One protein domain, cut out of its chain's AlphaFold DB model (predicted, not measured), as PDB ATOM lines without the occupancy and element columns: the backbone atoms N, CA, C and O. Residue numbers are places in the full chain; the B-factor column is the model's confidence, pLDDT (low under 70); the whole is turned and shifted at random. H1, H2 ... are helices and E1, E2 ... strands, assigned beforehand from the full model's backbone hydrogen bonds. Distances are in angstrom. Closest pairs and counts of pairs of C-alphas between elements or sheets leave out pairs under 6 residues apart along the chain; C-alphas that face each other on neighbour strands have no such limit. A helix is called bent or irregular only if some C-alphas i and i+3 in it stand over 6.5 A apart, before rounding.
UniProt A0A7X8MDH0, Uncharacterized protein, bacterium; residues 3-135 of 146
ATOM      1  N   VAL A   3      17.980  -8.149 137.859       96.56
ATOM      2  CA  VAL A   3      17.969  -7.667 136.475       96.56
ATOM      3  C   VAL A   3      18.943  -8.517 135.672       96.56
ATOM      4  O   VAL A   3      20.069  -8.737 136.116       96.56
ATOM      5  N   LEU A   4      18.488  -9.002 134.519       96.88
ATOM      6  CA  LEU A   4      19.284  -9.691 133.511       96.88
ATOM      7  C   LEU A   4      19.245  -8.837 132.241       96.88
ATOM      8  O   LEU A   4      18.245  -8.840 131.524       96.88
ATOM      9  N   ASP A   5      20.304  -8.067 131.994       95.50
ATOM     10  CA  ASP A   5      20.330  -7.051 130.930       95.50
ATOM     11  C   ASP A   5      20.384  -7.638 129.514       95.50
ATOM     12  O   ASP A   5      19.952  -6.992 128.559       95.50
ATOM     13  N   LYS A   6      20.898  -8.861 129.374       95.06
ATOM     14  CA  LYS A   6      21.001  -9.568 128.094       95.06
ATOM     15  C   LYS A   6      20.294 -10.909 128.178       95.06
ATOM     16  O   LYS A   6      20.912 -11.943 128.438       95.06
ATOM     17  N   ALA A   7      18.987 -10.887 127.972       97.31
ATOM     18  CA  ALA A   7      18.158 -12.072 127.866       97.31
ATOM     19  C   ALA A   7      17.571 -12.198 126.458       97.31
ATOM     20  O   ALA A   7      17.380 -11.213 125.755       97.31
ATOM     21  N   ILE A   8      17.276 -13.428 126.042       97.38
ATOM     22  CA  ILE A   8      16.607 -13.732 124.779       97.38
ATOM     23  C   ILE A   8      15.525 -14.768 125.052       97.38
ATOM     24  O   ILE A   8      15.815 -15.885 125.499       97.38
ATOM     25  N   ILE A   9      14.280 -14.434 124.720       97.50
ATOM     26  CA  ILE A   9      13.178 -15.399 124.710       97.50
ATOM     27  C   ILE A   9      13.361 -16.303 123.487       97.50
ATOM     28  O   ILE A   9      13.183 -15.875 122.347       97.50
ATOM     29  N   LYS A  10      13.743 -17.561 123.727       96.88
ATOM     30  CA  LYS A  10      14.037 -18.557 122.685       96.88
ATOM     31  C   LYS A  10      12.801 -19.295 122.209       96.88
ATOM     32  O   LYS A  10      12.757 -19.715 121.054       96.88
ATOM     33  N   ARG A  11      11.832 -19.511 123.103       96.25
ATOM     34  CA  ARG A  11      10.557 -20.191 122.832       96.25
ATOM     35  C   ARG A  11       9.493 -19.729 123.810       96.25
ATOM     36  O   ARG A  11       9.813 -19.403 124.950       96.25
ATOM     37  N   TYR A  12       8.243 -19.786 123.375       95.19
ATOM     38  CA  TYR A  12       7.088 -19.636 124.244       95.19
ATOM     39  C   TYR A  12       5.889 -20.408 123.683       95.19
ATOM     40  O   TYR A  12       5.801 -20.594 122.469       95.19
ATOM     41  N   TRP A  13       5.014 -20.917 124.550       95.00
ATOM     42  CA  TRP A  13       3.822 -21.676 124.145       95.00
ATOM     43  C   TRP A  13       2.768 -21.719 125.265       95.00
ATOM     44  O   TRP A  13       3.128 -21.583 126.439       95.00
ATOM     45  N   PRO A  14       1.477 -21.911 124.929       94.44
ATOM     46  CA  PRO A  14       0.435 -22.121 125.929       94.44
ATOM     47  C   PRO A  14       0.566 -23.505 126.572       94.44
ATOM     48  O   PRO A  14       0.945 -24.479 125.919       94.44
ATOM     49  N   ALA A  15       0.222 -23.597 127.847       94.06
ATOM     50  CA  ALA A  15       0.169 -24.827 128.618       94.06
ATOM     51  C   ALA A  15      -1.061 -24.823 129.532       94.06
ATOM     52  O   ALA A  15      -1.661 -23.780 129.794       94.06
ATOM     53  N   GLU A  16      -1.420 -26.001 130.021       91.88
ATOM     54  CA  GLU A  16      -2.502 -26.196 130.978       91.88
ATOM     55  C   GLU A  16      -1.952 -26.934 132.191       91.88
ATOM     56  O   GLU A  16      -1.111 -27.828 132.063       91.88
ATOM     57  N   ASP A  17      -2.431 -26.546 133.362       87.56
ATOM     58  CA  ASP A  17      -2.151 -27.204 134.630       87.56
ATOM     59  C   ASP A  17      -3.465 -27.413 135.385       87.56
ATOM     60  O   ASP A  17      -4.491 -26.832 135.025       87.56
ATOM     61  N   LYS A  18      -3.446 -28.239 136.426       87.19
ATOM     62  CA  LYS A  18      -4.601 -28.433 137.301       87.19
ATOM     63  C   LYS A  18      -4.320 -27.862 138.676       87.19
ATOM     64  O   LYS A  18      -3.259 -28.103 139.246       87.19
ATOM     65  N   ASP A  19      -5.281 -27.122 139.207       84.62
ATOM     66  CA  ASP A  19      -5.230 -26.672 140.591       84.62
ATOM     67  C   ASP A  19      -5.589 -27.805 141.573       84.62
ATOM     68  O   ASP A  19      -5.906 -28.933 141.187       84.62
ATOM     69  N   GLU A  20      -5.550 -27.498 142.870       84.94
ATOM     70  CA  GLU A  20      -5.887 -28.445 143.944       84.94
ATOM     71  C   GLU A  20      -7.349 -28.935 143.896       84.94
ATOM     72  O   GLU A  20      -7.682 -29.935 144.531       84.94
ATOM     73  N   ASN A  21      -8.215 -28.261 143.132       88.69
ATOM     74  CA  ASN A  21      -9.635 -28.560 142.959       88.69
ATOM     75  C   ASN A  21      -9.952 -29.157 141.575       88.69
ATOM     76  O   ASN A  21     -11.115 -29.142 141.164       88.69
ATOM     77  N   ASP A  22      -8.946 -29.662 140.847       86.94
ATOM     78  CA  ASP A  22      -9.078 -30.208 139.486       86.94
ATOM     79  C   ASP A  22      -9.527 -29.181 138.418       86.94
ATOM     80  O   ASP A  22      -9.914 -29.560 137.306       86.94
ATOM     81  N   GLN A  23      -9.446 -27.878 138.703       86.62
ATOM     82  CA  GLN A  23      -9.737 -26.817 137.738       86.62
ATOM     83  C   GLN A  23      -8.550 -26.595 136.801       86.62
ATOM     84  O   GLN A  23      -7.397 -26.542 137.231       86.62
ATOM     85  N   ILE A  24      -8.844 -26.436 135.508       85.62
ATOM     86  CA  ILE A  24      -7.832 -26.144 134.491       85.62
ATOM     87  C   ILE A  24      -7.359 -24.699 134.664       85.62
ATOM     88  O   ILE A  24      -8.156 -23.764 134.603       85.62
ATOM     89  N   ILE A  25      -6.054 -24.526 134.842       86.94
ATOM     90  CA  ILE A  25      -5.371 -23.237 134.825       86.94
ATOM     91  C   ILE A  25      -4.623 -23.118 133.503       86.94
ATOM     92  O   ILE A  25      -3.706 -23.894 133.224       86.94
ATOM     93  N   HIS A  26      -4.962 -22.099 132.720       90.50
ATOM     94  CA  HIS A  26      -4.199 -21.748 131.530       90.50
ATOM     95  C   HIS A  26      -2.917 -21.000 131.911       90.50
ATOM     96  O   HIS A  26      -2.907 -20.132 132.784       90.50
ATOM     97  N   GLN A  27      -1.813 -21.361 131.266       93.81
ATOM     98  CA  GLN A  27      -0.482 -20.826 131.526       93.81
ATOM     99  C   GLN A  27       0.242 -20.562 130.205       93.81
ATOM    100  O   GLN A  27      -0.055 -21.164 129.175       93.81
ATOM    101  N   VAL A  28       1.253 -19.702 130.241       95.56
ATOM    102  CA  VAL A  28       2.208 -19.521 129.145       95.56
ATOM    103  C   VAL A  28       3.594 -19.872 129.659       95.56
ATOM    104  O   VAL A  28       4.055 -19.326 130.661       95.56
ATOM    105  N   ILE A  29       4.272 -20.789 128.976       96.62
ATOM    106  CA  ILE A  29       5.645 -21.169 129.303       96.62
ATOM    107  C   ILE A  29       6.594 -20.354 128.435       96.62
ATOM    108  O   ILE A  29       6.440 -20.344 127.217       96.62
ATOM    109  N   LEU A  30       7.599 -19.721 129.045       97.69
ATOM    110  CA  LEU A  30       8.698 -19.044 128.353       97.69
ATOM    111  C   LEU A  30      10.004 -19.796 128.593       97.69
ATOM    112  O   LEU A  30      10.364 -20.085 129.734       97.69
ATOM    113  N   GLN A  31      10.754 -20.058 127.527       97.62
ATOM    114  CA  GLN A  31      12.153 -20.461 127.622       97.62
ATOM    115  C   GLN A  31      13.038 -19.276 127.287       97.62
ATOM    116  O   GLN A  31      13.016 -18.768 126.163       97.62
ATOM    117  N   VAL A  32      13.832 -18.864 128.268       97.56
ATOM    118  CA  VAL A  32      14.705 -17.700 128.168       97.56
ATOM    119  C   VAL A  32      16.140 -18.146 128.358       97.56
ATOM    120  O   VAL A  32      16.447 -18.966 129.218       97.56
ATOM    121  N   GLU A  33      17.031 -17.606 127.544       97.31
ATOM    122  CA  GLU A  33      18.463 -17.688 127.778       97.31
ATOM    123  C   GLU A  33      18.958 -16.305 128.174       97.31
ATOM    124  O   GLU A  33      18.673 -15.349 127.462       97.31
ATOM    125  N   ALA A  34      19.676 -16.194 129.286       97.31
ATOM    126  CA  ALA A  34      20.194 -14.917 129.762       97.31
ATOM    127  C   ALA A  34      21.677 -15.004 130.105       97.31
ATOM    128  O   ALA A  34      22.129 -16.017 130.637       97.31
ATOM    129  N   GLU A  35      22.423 -13.954 129.777       96.06
ATOM    130  CA  GLU A  35      23.793 -13.741 130.240       96.06
ATOM    131  C   GLU A  35      23.786 -13.417 131.738       96.06
ATOM    132  O   GLU A  35      22.873 -12.754 132.232       96.06
ATOM    133  N   LEU A  36      24.789 -13.917 132.456       95.19
ATOM    134  CA  LEU A  36      25.033 -13.602 133.857       95.19
ATOM    135  C   LEU A  36      26.310 -12.765 133.962       95.19
ATOM    136  O   LEU A  36      27.374 -13.185 133.505       95.19
ATOM    137  N   ASP A  37      26.190 -11.609 134.596       90.88
ATOM    138  CA  ASP A  37      27.263 -10.647 134.824       90.88
ATOM    139  C   ASP A  37      28.032 -10.944 136.118       90.88
ATOM    140  O   ASP A  37      29.248 -10.753 136.181       90.88
ATOM    141  N   ASP A  38      27.340 -11.410 137.167       89.94
ATOM    142  CA  ASP A  38      27.963 -11.702 138.458       89.94
ATOM    143  C   ASP A  38      27.277 -12.820 139.272       89.94
ATOM    144  O   ASP A  38      26.174 -13.297 138.992       89.94
ATOM    145  N   SER A  39      27.947 -13.244 140.347       87.44
ATOM    146  CA  SER A  39      27.446 -14.279 141.261       87.44
ATOM    147  C   SER A  39      26.267 -13.827 142.134       87.44
ATOM    148  O   SER A  39      25.560 -14.670 142.706       87.44
ATOM    149  N   LYS A  40      26.010 -12.517 142.250       92.81
ATOM    150  CA  LYS A  40      24.838 -12.004 142.971       92.81
ATOM    151  C   LYS A  40      23.577 -12.268 142.163       92.81
ATOM    152  O   LYS A  40      22.586 -12.688 142.756       92.81
ATOM    153  N   GLN A  41      23.625 -12.123 140.838       94.31
ATOM    154  CA  GLN A  41      22.501 -12.474 139.966       94.31
ATOM    155  C   GLN A  41      22.103 -13.946 140.121       94.31
ATOM    156  O   GLN A  41      20.919 -14.252 140.238       94.31
ATOM    157  N   VAL A  42      23.075 -14.858 140.240       92.62
ATOM    158  CA  VAL A  42      22.809 -16.284 140.513       92.62
ATOM    159  C   VAL A  42      22.073 -16.473 141.841       92.62
ATOM    160  O   VAL A  42      21.087 -17.209 141.920       92.62
ATOM    161  N   SER A  43      22.536 -15.787 142.888       92.88
ATOM    162  CA  SER A  43      21.942 -15.868 144.225       92.88
ATOM    163  C   SER A  43      20.507 -15.331 144.245       92.88
ATOM    164  O   SER A  43      19.616 -15.952 144.826       92.88
ATOM    165  N   GLU A  44      20.255 -14.203 143.583       94.19
ATOM    166  CA  GLU A  44      18.920 -13.604 143.467       94.19
ATOM    167  C   GLU A  44      17.977 -14.437 142.589       94.19
ATOM    168  O   GLU A  44      16.782 -14.542 142.879       94.19
ATOM    169  N   LEU A  45      18.500 -15.098 141.557       93.81
ATOM    170  CA  LEU A  45      17.717 -16.003 140.725       93.81
ATOM    171  C   LEU A  45      17.289 -17.245 141.516       93.81
ATOM    172  O   LEU A  45      16.127 -17.646 141.460       93.81
ATOM    173  N   PHE A  46      18.194 -17.808 142.320       93.25
ATOM    174  CA  PHE A  46      17.861 -18.903 143.230       93.25
ATOM    175  C   PHE A  46      16.809 -18.478 144.264       93.25
ATOM    176  O   PHE A  46      15.848 -19.208 144.502       93.25
ATOM    177  N   ARG A  47      16.928 -17.269 144.832       94.00
ATOM    178  CA  ARG A  47      15.899 -16.699 145.723       94.00
ATOM    179  C   ARG A  47      14.550 -16.564 145.020       94.00
ATOM    180  O   ARG A  47      13.534 -16.917 145.607       94.00
ATOM    181  N   SER A  48      14.539 -16.091 143.776       92.31
ATOM    182  CA  SER A  48      13.320 -15.947 142.967       92.31
ATOM    183  C   SER A  48      12.655 -17.299 142.696       92.31
ATOM    184  O   SER A  48      11.445 -17.420 142.837       92.31
ATOM    185  N   MET A  49      13.447 -18.334 142.405       93.81
ATOM    186  CA  MET A  49      12.970 -19.711 142.250       93.81
ATOM    187  C   MET A  49      12.362 -20.262 143.548       93.81
ATOM    188  O   MET A  49      11.266 -20.814 143.529       93.81
ATOM    189  N   VAL A  50      13.044 -20.100 144.687       91.75
ATOM    190  CA  VAL A  50      12.573 -20.620 145.986       91.75
ATOM    191  C   VAL A  50      11.319 -19.895 146.481       91.75
ATOM    192  O   VAL A  50      10.470 -20.515 147.114       91.75
ATOM    193  N   ARG A  51      11.166 -18.600 146.176       88.38
ATOM    194  CA  ARG A  51       9.960 -17.819 146.508       88.38
ATOM    195  C   ARG A  51       8.692 -18.341 145.823       88.38
ATOM    196  O   ARG A  51       7.596 -18.018 146.270       88.38
ATOM    197  N   GLY A  52       8.828 -19.129 144.758       88.50
ATOM    198  CA  GLY A  52       7.704 -19.593 143.956       88.50
ATOM    199  C   GLY A  52       7.221 -18.487 143.027       88.50
ATOM    200  O   GLY A  52       7.699 -18.396 141.899       88.50
ATOM    201  N   LEU A  53       6.293 -17.650 143.500       91.38
ATOM    202  CA  LEU A  53       5.665 -16.613 142.684       91.38
ATOM    203  C   LEU A  53       6.429 -15.285 142.763       91.38
ATOM    204  O   LEU A  53       6.645 -14.728 143.840       91.38
ATOM    205  N   VAL A  54       6.800 -14.759 141.602       94.00
ATOM    206  CA  VAL A  54       7.455 -13.461 141.422       94.00
ATOM    207  C   VAL A  54       6.724 -12.643 140.364       94.00
ATOM    208  O   VAL A  54       5.954 -13.177 139.564       94.00
ATOM    209  N   ARG A  55       6.971 -11.335 140.348       94.25
ATOM    210  CA  ARG A  55       6.628 -10.488 139.205       94.25
ATOM    211  C   ARG A  55       7.835 -10.439 138.278       94.25
ATOM    212  O   ARG A  55       8.958 -10.331 138.766       94.25
ATOM    213  N   ALA A  56       7.614 -10.480 136.971       95.50
ATOM    214  CA  ALA A  56       8.668 -10.219 136.002       95.50
ATOM    215  C   ALA A  56       8.257  -9.134 135.005       95.50
ATOM    216  O   ALA A  56       7.070  -8.878 134.814       95.50
ATOM    217  N   SER A  57       9.229  -8.513 134.353       96.12
ATOM    218  CA  SER A  57       8.984  -7.662 133.193       96.12
ATOM    219  C   SER A  57      10.016  -7.911 132.106       96.12
ATOM    220  O   SER A  57      11.176  -8.228 132.387       96.12
ATOM    221  N   VAL A  58       9.560  -7.820 130.860       96.81
ATOM    222  CA  VAL A  58      10.368  -7.968 129.654       96.81
ATOM    223  C   VAL A  58      10.423  -6.611 128.976       96.81
ATOM    224  O   VAL A  58       9.388  -6.093 128.567       96.81
ATOM    225  N   MET A  59      11.614  -6.038 128.859       97.56
ATOM    226  CA  MET A  59      11.831  -4.757 128.195       97.56
ATOM    227  C   MET A  59      12.675  -4.961 126.942       97.56
ATOM    228  O   MET A  59      13.746  -5.559 127.008       97.56
ATOM    229  N   ASP A  60      12.207  -4.455 125.807       96.44
ATOM    230  CA  ASP A  60      13.011  -4.386 124.589       96.44
ATOM    231  C   ASP A  60      14.121  -3.344 124.787       96.44
ATOM    232  O   ASP A  60      13.851  -2.167 125.035       96.44
ATOM    233  N   ASN A  61      15.378  -3.777 124.679       91.25
ATOM    234  CA  ASN A  61      16.536  -2.913 124.897       91.25
ATOM    235  C   ASN A  61      16.710  -1.835 123.811       91.25
ATOM    236  O   ASN A  61      17.436  -0.866 124.035       91.25
ATOM    237  N   LEU A  62      16.081  -1.990 122.640       92.12
ATOM    238  CA  LEU A  62      16.160  -1.032 121.536       92.12
ATOM    239  C   LEU A  62      15.083   0.048 121.626       92.12
ATOM    240  O   LEU A  62      15.375   1.224 121.414       92.12
ATOM    241  N   THR A  63      13.841  -0.344 121.906       93.06
ATOM    242  CA  THR A  63      12.690   0.576 121.909       93.06
ATOM    243  C   THR A  63      12.347   1.101 123.302       93.06
ATOM    244  O   THR A  63      11.743   2.165 123.419       93.06
ATOM    245  N   GLY A  64      12.737   0.380 124.357       92.75
ATOM    246  CA  GLY A  64      12.349   0.661 125.738       92.75
ATOM    247  C   GLY A  64      10.920   0.232 126.081       92.75
ATOM    248  O   GLY A  64      10.475   0.484 127.199       92.75
ATOM    249  N   GLU A  65      10.191  -0.403 125.155       94.12
ATOM    250  CA  GLU A  65       8.854  -0.925 125.434       94.12
ATOM    251  C   GLU A  65       8.919  -2.070 126.447       94.12
ATOM    252  O   GLU A  65       9.669  -3.032 126.272       94.12
ATOM    253  N   GLU A  66       8.083  -2.000 127.481       94.56
ATOM    254  CA  GLU A  66       8.065  -2.958 128.583       94.56
ATOM    255  C   GLU A  66       6.725  -3.690 128.672       94.56
ATOM    256  O   GLU A  66       5.653  -3.085 128.618       94.56
ATOM    257  N   TYR A  67       6.803  -5.006 128.851       94.50
ATOM    258  CA  TYR A  67       5.669  -5.882 129.091       94.50
ATOM    259  C   TYR A  67       5.778  -6.529 130.469       94.50
ATOM    260  O   TYR A  67       6.749  -7.224 130.778       94.50
ATOM    261  N   GLU A  68       4.764  -6.316 131.306       93.88
ATOM    262  CA  GLU A  68       4.715  -6.878 132.653       93.88
ATOM    263  C   GLU A  68       4.065  -8.264 132.683       93.88
ATOM    264  O   GLU A  68       2.931  -8.469 132.246       93.88
ATOM    265  N   LEU A  69       4.757  -9.192 133.337       93.06
ATOM    266  CA  LEU A  69       4.301 -10.530 133.680       93.06
ATOM    267  C   LEU A  69       3.980 -10.552 135.185       93.06
ATOM    268  O   LEU A  69       4.884 -10.691 136.015       93.06
ATOM    269  N   PRO A  70       2.706 -10.390 135.583       87.94
ATOM    270  CA  PRO A  70       2.353 -10.125 136.978       87.94
ATOM    271  C   PRO A  70       2.637 -11.308 137.908       87.94
ATOM    272  O   PRO A  70       2.939 -11.103 139.080       87.94
ATOM    273  N   ALA A  71       2.529 -12.529 137.390       92.00
ATOM    274  CA  ALA A  71       2.602 -13.771 138.141       92.00
ATOM    275  C   ALA A  71       3.448 -14.780 137.359       92.00
ATOM    276  O   ALA A  71       3.000 -15.340 136.355       92.00
ATOM    277  N   VAL A  72       4.684 -14.985 137.809       95.00
ATOM    278  CA  VAL A  72       5.668 -15.857 137.165       95.00
ATOM    279  C   VAL A  72       6.287 -16.790 138.189       95.00
ATOM    280  O   VAL A  72       6.722 -16.355 139.250       95.00
ATOM    281  N   THR A  73       6.385 -18.064 137.837       95.81
ATOM    282  CA  THR A  73       7.167 -19.052 138.576       95.81
ATOM    283  C   THR A  73       8.438 -19.365 137.802       95.81
ATOM    284  O   THR A  73       8.383 -19.766 136.637       95.81
ATOM    285  N   VAL A  74       9.592 -19.217 138.451       96.69
ATOM    286  CA  VAL A  74      10.889 -19.608 137.882       96.69
ATOM    287  C   VAL A  74      11.131 -21.083 138.198       96.69
ATOM    288  O   VAL A  74      11.220 -21.463 139.362       96.69
ATOM    289  N   LYS A  75      11.218 -21.938 137.175       96.75
ATOM    290  CA  LYS A  75      11.550 -23.364 137.352       96.75
ATOM    291  C   LYS A  75      13.052 -23.556 137.628       96.75
ATOM    292  O   LYS A  75      13.844 -22.660 137.321       96.75
ATOM    293  N   PRO A  76      13.463 -24.729 138.152       96.12
ATOM    294  CA  PRO A  76      14.873 -25.082 138.281       96.12
ATOM    295  C   PRO A  76      15.651 -24.862 136.985       96.12
ATOM    296  O   PRO A  76      15.186 -25.212 135.899       96.12
ATOM    297  N   PHE A  77      16.837 -24.282 137.113       95.25
ATOM    298  CA  PHE A  77      17.657 -23.833 135.995       95.25
ATOM    299  C   PHE A  77      19.078 -24.386 136.088       95.25
ATOM    300  O   PHE A  77      19.532 -24.843 137.137       95.25
ATOM    301  N   ALA A  78      19.793 -24.318 134.968       91.06
ATOM    302  CA  ALA A  78      21.201 -24.678 134.879       91.06
ATOM    303  C   ALA A  78      22.010 -23.511 134.313       91.06
ATOM    304  O   ALA A  78      21.565 -22.825 133.388       91.06
ATOM    305  N   ILE A  79      23.216 -23.336 134.849       94.06
ATOM    306  CA  ILE A  79      24.200 -22.372 134.359       94.06
ATOM    307  C   ILE A  79      25.171 -23.105 133.437       94.06
ATOM    308  O   ILE A  79      25.635 -24.207 133.738       94.06
ATOM    309  N   LYS A  80      25.463 -22.502 132.287       92.69
ATOM    310  CA  LYS A  80      26.412 -23.003 131.295       92.69
ATOM    311  C   LYS A  80      27.403 -21.904 130.948       92.69
ATOM    312  O   LYS A  80      27.014 -20.766 130.724       92.69
ATOM    313  N   GLN A  81      28.674 -22.262 130.821       91.12
ATOM    314  CA  GLN A  81      29.689 -21.359 130.283       91.12
ATOM    315  C   GLN A  81      29.763 -21.496 128.764       91.12
ATOM    316  O   GLN A  81      29.895 -22.604 128.236       91.12
ATOM    317  N   LYS A  82      29.710 -20.368 128.055       89.12
ATOM    318  CA  LYS A  82      29.890 -20.291 126.603       89.12
ATOM    319  C   LYS A  82      31.120 -19.461 126.272       89.12
ATOM    320  O   LYS A  82      31.460 -18.515 126.972       89.12
ATOM    321  N   LYS A  83      31.789 -19.827 125.183       85.75
ATOM    322  CA  LYS A  83      32.859 -19.027 124.589       85.75
ATOM    323  C   LYS A  83      32.230 -17.999 123.654       85.75
ATOM    324  O   LYS A  83      31.629 -18.394 122.656       85.75
ATOM    325  N   VAL A  84      32.367 -16.721 123.975       84.44
ATOM    326  CA  VAL A  84      31.835 -15.609 123.182       84.44
ATOM    327  C   VAL A  84      33.004 -14.900 122.513       84.44
ATOM    328  O   VAL A  84      33.996 -14.581 123.164       84.44
ATOM    329  N   LYS A  85      32.904 -14.694 121.198       83.06
ATOM    330  CA  LYS A  85      33.893 -13.922 120.441       83.06
ATOM    331  C   LYS A  85      33.585 -12.441 120.601       83.06
ATOM    332  O   LYS A  85      32.455 -12.032 120.343       83.06
ATOM    333  N   ILE A  86      34.584 -11.658 120.983       74.50
ATOM    334  CA  ILE A  86      34.494 -10.204 121.043       74.50
ATOM    335  C   ILE A  86      35.478  -9.650 120.017       74.50
ATOM    336  O   ILE A  86      36.662  -9.960 120.066       74.50
ATOM    337  N   GLY A  87      34.970  -8.860 119.071       68.94
ATOM    338  CA  GLY A  87      35.778  -8.231 118.026       68.94
ATOM    339  C   GLY A  87      35.185  -8.376 116.625       68.94
ATOM    340  O   GLY A  87      34.427  -9.299 116.329       68.94
ATOM    341  N   LYS A  88      35.523  -7.423 115.753       55.81
ATOM    342  CA  LYS A  88      35.330  -7.506 114.299       55.81
ATOM    343  C   LYS A  88      36.713  -7.361 113.654       55.81
ATOM    344  O   LYS A  88      37.096  -6.256 113.291       55.81
ATOM    345  N   GLY A  89      37.479  -8.449 113.581       60.59
ATOM    346  CA  GLY A  89      38.826  -8.459 112.994       60.59
ATOM    347  C   GLY A  89      39.538  -9.808 113.130       60.59
ATOM    348  O   GLY A  89      38.956 -10.764 113.644       60.59
ATOM    349  N   ASP A  90      40.790  -9.886 112.665       59.56
ATOM    350  CA  ASP A  90      41.641 -11.086 112.777       59.56
ATOM    351  C   ASP A  90      42.111 -11.357 114.221       59.56
ATOM    352  O   ASP A  90      42.425 -12.494 114.574       59.56
ATOM    353  N   GLU A  91      42.061 -10.349 115.095       60.25
ATOM    354  CA  GLU A  91      42.260 -10.476 116.543       60.25
ATOM    355  C   GLU A  91      40.908 -10.695 117.238       60.25
ATOM    356  O   GLU A  91      40.313  -9.786 117.814       60.25
ATOM    357  N   ASN A  92      40.365 -11.908 117.120       67.12
ATOM    358  CA  ASN A  92      39.159 -12.286 117.856       67.12
ATOM    359  C   ASN A  92      39.532 -12.842 119.228       67.12
ATOM    360  O   ASN A  92      39.851 -14.031 119.358       67.12
ATOM    361  N   ASP A  93      39.402 -12.013 120.256       74.00
ATOM    362  CA  ASP A  93      39.455 -12.489 121.630       74.00
ATOM    363  C   ASP A  93      38.200 -13.301 121.953       74.00
ATOM    364  O   ASP A  93      37.068 -12.965 121.593       74.00
ATOM    365  N   THR A  94      38.404 -14.433 122.620       79.19
ATOM    366  CA  THR A  94      37.315 -15.298 123.072       79.19
ATOM    367  C   THR A  94      37.252 -15.258 124.585       79.19
ATOM    368  O   THR A  94      38.141 -15.787 125.253       79.19
ATOM    369  N   ILE A  95      36.177 -14.697 125.129       84.38
ATOM    370  CA  ILE A  95      35.930 -14.725 126.570       84.38
ATOM    371  C   ILE A  95      34.996 -15.879 126.928       84.38
ATOM    372  O   ILE A  95      34.194 -16.338 126.111       84.38
ATOM    373  N   LYS A  96      35.117 -16.383 128.156       86.25
ATOM    374  CA  LYS A  96      34.122 -17.290 128.726       86.25
ATOM    375  C   LYS A  96      33.084 -16.453 129.456       86.25
ATOM    376  O   LYS A  96      33.443 -15.712 130.363       86.25
ATOM    377  N   THR A  97      31.831 -16.636 129.084       89.75
ATOM    378  CA  THR A  97      30.692 -15.929 129.663       89.75
ATOM    379  C   THR A  97      29.694 -16.944 130.199       89.75
ATOM    380  O   THR A  97      29.500 -18.011 129.604       89.75
ATOM    381  N   GLU A  98      29.085 -16.642 131.339       94.06
ATOM    382  CA  GLU A  98      28.075 -17.490 131.959       94.06
ATOM    383  C   GLU A  98      26.689 -17.157 131.421       94.06
ATOM    384  O   GLU A  98      26.322 -16.001 131.254       94.06
ATOM    385  N   TYR A  99      25.926 -18.204 131.132       95.38
ATOM    386  CA  TYR A  99      24.551 -18.110 130.675       95.38
ATOM    387  C   TYR A  99      23.670 -19.007 131.523       95.38
ATOM    388  O   TYR A  99      24.056 -20.125 131.873       95.38
ATOM    389  N   VAL A 100      22.452 -18.556 131.784       96.62
ATOM    390  CA  VAL A 100      21.410 -19.347 132.425       96.62
ATOM    391  C   VAL A 100      20.295 -19.672 131.438       96.62
ATOM    392  O   VAL A 100      19.840 -18.819 130.679       96.62
ATOM    393  N   GLY A 101      19.859 -20.933 131.448       96.44
ATOM    394  CA  GLY A 101      18.643 -21.366 130.765       96.44
ATOM    395  C   GLY A 101      17.470 -21.376 131.737       96.44
ATOM    396  O   GLY A 101      17.428 -22.221 132.632       96.44
ATOM    397  N   LEU A 102      16.530 -20.454 131.559       96.94
ATOM    398  CA  LEU A 102      15.343 -20.289 132.389       96.94
ATOM    399  C   LEU A 102      14.122 -20.910 131.719       96.94
ATOM    400  O   LEU A 102      13.920 -20.781 130.511       96.94
ATOM    401  N   THR A 103      13.275 -21.536 132.532       97.81
ATOM    402  CA  THR A 103      11.891 -21.841 132.166       97.81
ATOM    403  C   THR A 103      10.981 -21.071 133.110       97.81
ATOM    404  O   THR A 103      11.008 -21.291 134.322       97.81
ATOM    405  N   LEU A 104      10.212 -20.145 132.552       97.31
ATOM    406  CA  LEU A 104       9.262 -19.314 133.275       97.31
ATOM    407  C   LEU A 104       7.862 -19.848 133.008       97.31
ATOM    408  O   LEU A 104       7.498 -20.072 131.858       97.31
ATOM    409  N   VAL A 105       7.095 -20.056 134.068       96.31
ATOM    410  CA  VAL A 105       5.677 -20.391 133.974       96.31
ATOM    411  C   VAL A 105       4.895 -19.150 134.350       96.31
ATOM    412  O   VAL A 105       4.923 -18.725 135.504       96.31
ATOM    413  N   CYS A 106       4.249 -18.543 133.368       94.50
ATOM    414  CA  CYS A 106       3.542 -17.287 133.522       94.50
ATOM    415  C   CYS A 106       2.039 -17.537 133.538       94.50
ATOM    416  O   CYS A 106       1.514 -18.265 132.693       94.50
ATOM    417  N   ARG A 107       1.340 -16.900 134.477       90.69
ATOM    418  CA  ARG A 107      -0.120 -16.894 134.478       90.69
ATOM    419  C   ARG A 107      -0.618 -15.699 133.651       90.69
ATOM    420  O   ARG A 107      -0.261 -14.568 133.996       90.69
ATOM    421  N   PRO A 108      -1.401 -15.920 132.581       85.44
ATOM    422  CA  PRO A 108      -2.015 -14.837 131.826       85.44
ATOM    423  C   PRO A 108      -2.971 -14.035 132.711       85.44
ATOM    424  O   PRO A 108      -3.559 -14.553 133.665       85.44
ATOM    425  N   LYS A 109      -3.122 -12.746 132.401       81.62
ATOM    426  CA  LYS A 109      -4.179 -11.930 133.007       81.62
ATOM    427  C   LYS A 109      -5.521 -12.396 132.449       81.62
ATOM    428  O   LYS A 109      -5.612 -12.682 131.261       81.62
ATOM    429  N   GLU A 110      -6.532 -12.468 133.314       81.19
ATOM    430  CA  GLU A 110      -7.915 -12.801 132.923       81.19
ATOM    431  C   GLU A 110      -8.045 -14.148 132.182       81.19
ATOM    432  O   GLU A 110      -8.974 -14.351 131.411       81.19
ATOM    433  N   ASP A 111      -7.094 -15.062 132.414       77.56
ATOM    434  CA  ASP A 111      -6.967 -16.357 131.736       77.56
ATOM    435  C   ASP A 111      -6.847 -16.279 130.191       77.56
ATOM    436  O   ASP A 111      -6.925 -17.298 129.501       77.56
ATOM    437  N   ASP A 112      -6.541 -15.100 129.632       86.38
ATOM    438  CA  ASP A 112      -6.344 -14.905 128.191       86.38
ATOM    439  C   ASP A 112      -4.894 -15.187 127.769       86.38
ATOM    440  O   ASP A 112      -4.032 -14.308 127.642       86.38
ATOM    441  N   SER A 113      -4.618 -16.469 127.533       87.31
ATOM    442  CA  SER A 113      -3.324 -16.903 126.997       87.31
ATOM    443  C   SER A 113      -3.061 -16.365 125.589       87.31
ATOM    444  O   SER A 113      -1.907 -16.152 125.230       87.31
ATOM    445  N   ALA A 114      -4.094 -16.154 124.770       88.75
ATOM    446  CA  ALA A 114      -3.920 -15.772 123.371       88.75
ATOM    447  C   ALA A 114      -3.435 -14.323 123.242       88.75
ATOM    448  O   ALA A 114      -2.475 -14.068 122.510       88.75
ATOM    449  N   ALA A 115      -4.036 -13.401 123.998       90.56
ATOM    450  CA  ALA A 115      -3.586 -12.014 124.068       90.56
ATOM    451  C   ALA A 115      -2.142 -11.926 124.578       90.56
ATOM    452  O   ALA A 115      -1.296 -11.288 123.953       90.56
ATOM    453  N   MET A 116      -1.824 -12.664 125.646       92.81
ATOM    454  CA  MET A 116      -0.469 -12.709 126.192       92.81
ATOM    455  C   MET A 116       0.567 -13.208 125.171       92.81
ATOM    456  O   MET A 116       1.652 -12.638 125.060       92.81
ATOM    457  N   LEU A 117       0.255 -14.258 124.405       92.12
ATOM    458  CA  LEU A 117       1.139 -14.763 123.348       92.12
ATOM    459  C   LEU A 117       1.359 -13.724 122.239       92.12
ATOM    460  O   LEU A 117       2.481 -13.585 121.748       92.12
ATOM    461  N   ALA A 118       0.308 -12.995 121.850       92.25
ATOM    462  CA  ALA A 118       0.395 -11.942 120.844       92.25
ATOM    463  C   ALA A 118       1.276 -10.773 121.315       92.25
ATOM    464  O   ALA A 118       2.121 -10.299 120.554       92.25
ATOM    465  N   ASP A 119       1.144 -10.364 122.577       92.31
ATOM    466  CA  ASP A 119       1.981  -9.318 123.168       92.31
ATOM    467  C   ASP A 119       3.453  -9.742 123.243       92.31
ATOM    468  O   ASP A 119       4.347  -8.969 122.895       92.31
ATOM    469  N   LEU A 120       3.713 -10.998 123.622       93.50
ATOM    470  CA  LEU A 120       5.061 -11.558 123.726       93.50
ATOM    471  C   LEU A 120       5.777 -11.705 122.379       93.50
ATOM    472  O   LEU A 120       7.009 -11.743 122.353       93.50
ATOM    473  N   TYR A 121       5.038 -11.768 121.267       93.62
ATOM    474  CA  TYR A 121       5.606 -11.981 119.934       93.62
ATOM    475  C   TYR A 121       6.704 -10.965 119.589       93.62
ATOM    476  O   TYR A 121       7.728 -11.345 119.023       93.62
ATOM    477  N   ARG A 122       6.538  -9.695 119.984       93.25
ATOM    478  CA  ARG A 122       7.515  -8.630 119.693       93.25
ATOM    479  C   ARG A 122       8.858  -8.807 120.410       93.25
ATOM    480  O   ARG A 122       9.864  -8.296 119.938       93.25
ATOM    481  N   TYR A 123       8.881  -9.552 121.514       95.69
ATOM    482  CA  TYR A 123      10.072  -9.790 122.335       95.69
ATOM    483  C   TYR A 123      10.812 -11.083 121.953       95.69
ATOM    484  O   TYR A 123      11.786 -11.479 122.597       95.69
ATOM    485  N   PHE A 124      10.340 -11.782 120.920       95.00
ATOM    486  CA  PHE A 124      10.885 -13.069 120.514       95.00
ATOM    487  C   PHE A 124      12.204 -12.935 119.752       95.00
ATOM    488  O   PHE A 124      12.284 -12.215 118.762       95.00
ATOM    489  N   ASN A 125      13.217 -13.714 120.151       94.69
ATOM    490  CA  ASN A 125      14.531 -13.756 119.495       94.69
ATOM    491  C   ASN A 125      15.232 -12.391 119.332       94.69
ATOM    492  O   ASN A 125      16.084 -12.243 118.455       94.69
ATOM    493  N   ILE A 126      14.924 -11.433 120.205       95.12
ATOM    494  CA  ILE A 126      15.646 -10.163 120.329       95.12
ATOM    495  C   ILE A 126      16.313 -10.058 121.703       95.12
ATOM    496  O   ILE A 126      16.000 -10.836 122.610       95.12
ATOM    497  N   ASP A 127      17.229  -9.102 121.841       95.62
ATOM    498  CA  ASP A 127      17.861  -8.786 123.119       95.62
ATOM    499  C   ASP A 127      16.896  -7.980 123.993       95.62
ATOM    500  O   ASP A 127      16.524  -6.850 123.670       95.62
ATOM    501  N   VAL A 128      16.515  -8.567 125.121       97.38
ATOM    502  CA  VAL A 128      15.625  -7.963 126.110       97.38
ATOM    503  C   VAL A 128      16.307  -7.874 127.467       97.38
ATOM    504  O   VAL A 128      17.142  -8.712 127.817       97.38
ATOM    505  N   ARG A 129      15.896  -6.898 128.271       97.75
ATOM    506  CA  ARG A 129      16.132  -6.901 129.711       97.75
ATOM    507  C   ARG A 129      15.000  -7.658 130.391       97.75
ATOM    508  O   ARG A 129      13.827  -7.348 130.188       97.75
ATOM    509  N   LEU A 130      15.360  -8.625 131.228       97.56
ATOM    510  CA  LEU A 130      14.423  -9.351 132.077       97.56
ATOM    511  C   LEU A 130      14.619  -8.927 133.532       97.56
ATOM    512  O   LEU A 130      15.694  -9.124 134.102       97.56
ATOM    513  N   THR A 131      13.576  -8.375 134.142       97.25
ATOM    514  CA  THR A 131      13.596  -7.946 135.545       97.25
ATOM    515  C   THR A 131      12.692  -8.847 136.370       97.25
ATOM    516  O   THR A 131      11.585  -9.151 135.941       97.25
ATOM    517  N   PHE A 132      13.139  -9.260 137.558       95.75
ATOM    518  CA  PHE A 132      12.332  -9.984 138.539       95.75
ATOM    519  C   PHE A 132      12.222  -9.209 139.850       95.75
ATOM    520  O   PHE A 132      13.219  -8.780 140.445       95.75
ATOM    521  N   ASP A 133      10.993  -9.133 140.343       93.75
ATOM    522  CA  ASP A 133      10.607  -8.466 141.574       93.75
ATOM    523  C   ASP A 133       9.767  -9.368 142.471       93.75
ATOM    524  O   ASP A 133       9.221 -10.394 142.064       93.75
ATOM    525  N   GLU A 134       9.629  -8.948 143.727       88.19
ATOM    526  CA  GLU A 134       8.690  -9.574 144.648       88.19
ATOM    527  C   GLU A 134       7.264  -9.489 144.106       88.19
ATOM    528  O   GLU A 134       6.807  -8.436 143.647       88.19
ATOM    529  N   PHE A 135       6.556 -10.616 144.176       85.50
ATOM    530  CA  PHE A 135       5.143 -10.652 143.861       85.50
ATOM    531  C   PHE A 135       4.377  -9.796 144.870       85.50
ATOM    532  O   PHE A 135       4.442 -10.022 146.079       85.50
TER     533      PHE A 135
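This is residues 3 to 135 of the 146 residues of an uncharacterized protein of bacterium (UniProt A0A7X8MDH0). A small closed barrel of six strands, E1, E2, E6, E4, E3 and E7, makes the core, with helices H1 and H2 packed on its outside, apart from each other. From it the hairpin of E5 and E6 reaches out as a long twisted arm to Asp 90, while the E1 and E2 hairpin reaches to Asn 21 at the opposite end. The printed part has 133 residues, with two named helices and seven named strands in the order E1 E2 H1 E3 E4 E5 E6 H2 E7, and its class is mixed, helices and strands. The neighbour strands are antiparallel; the whole is compact, with a radius of gyration of the C-alphas of 16.1 A, and spans 60 by 29 by 21 A, the arms making the length.

E1, residues 3 to 18, begins at C-alpha 3 (17.969, -7.667, 136.475), is 30.7 A long and bends by 117 degrees at residue 6. E2, residues 24 to 36, is 35.2 A long. H1 is residues 39 to 50, 16.8 A. E3 is residues 53 to 60, 23.0 A, and E4 residues 66 to 74, 19.3 A, with a bend of 82 degrees at residue 71. E5, residues 78 to 86, is 24.0 A long, and E6, residues 93 to 106, is 38.1 A long, beginning at C-alpha 93 (39.455, -12.489, 121.630). H2, residues 113 to 123, 15.9 A, is only just irregular: C-alphas 119 and 122 are 6.6 A apart. E7, residues 128 to 134, 19.9 A, ends at C-alpha 134 (8.690, -9.574, 144.648).

Round the barrel, E1 and E2 form a hairpin, with N 15 and O 27 at 2.8 A, within hydrogen-bond range. The other pairs within that range include N 30 and O 104 at 2.8 A for E2 and E6, N 105 and O 73 at 2.9 A for E6 and E4, N 56 and O 69 at 2.9 A for the hairpin E3 and E4, N 57 and O 131 at 2.9 A for E3 and E7, and N 4 and O 130 at 2.8 A for E7 and E1, which closes the ring. E5, not in the ring, is the antiparallel neighbour of E6, with N 82 and O 97 at 2.8 A. H1 is on the barrel, outside it, at a height over the sheet of 7.5 A; the closest C-alphas of H1 and E4 are those of Met 49 and Val 74, 4.8 A. H2 is on the barrel, outside it, at a height of 7.4 A, over E6 and along the strands, at 12 degrees to E6 on the local plane. Every O i to N i+4 pair is within hydrogen-bond range in H1, and 5 of 7 in H2.

The two C-alphas farthest apart are those of Asn 21 and Asp 90, 62.0 A. The printed part has no cut and no long link. Mean pLDDT of the printed part is 90.9, and residues 87 to 92 are under 70.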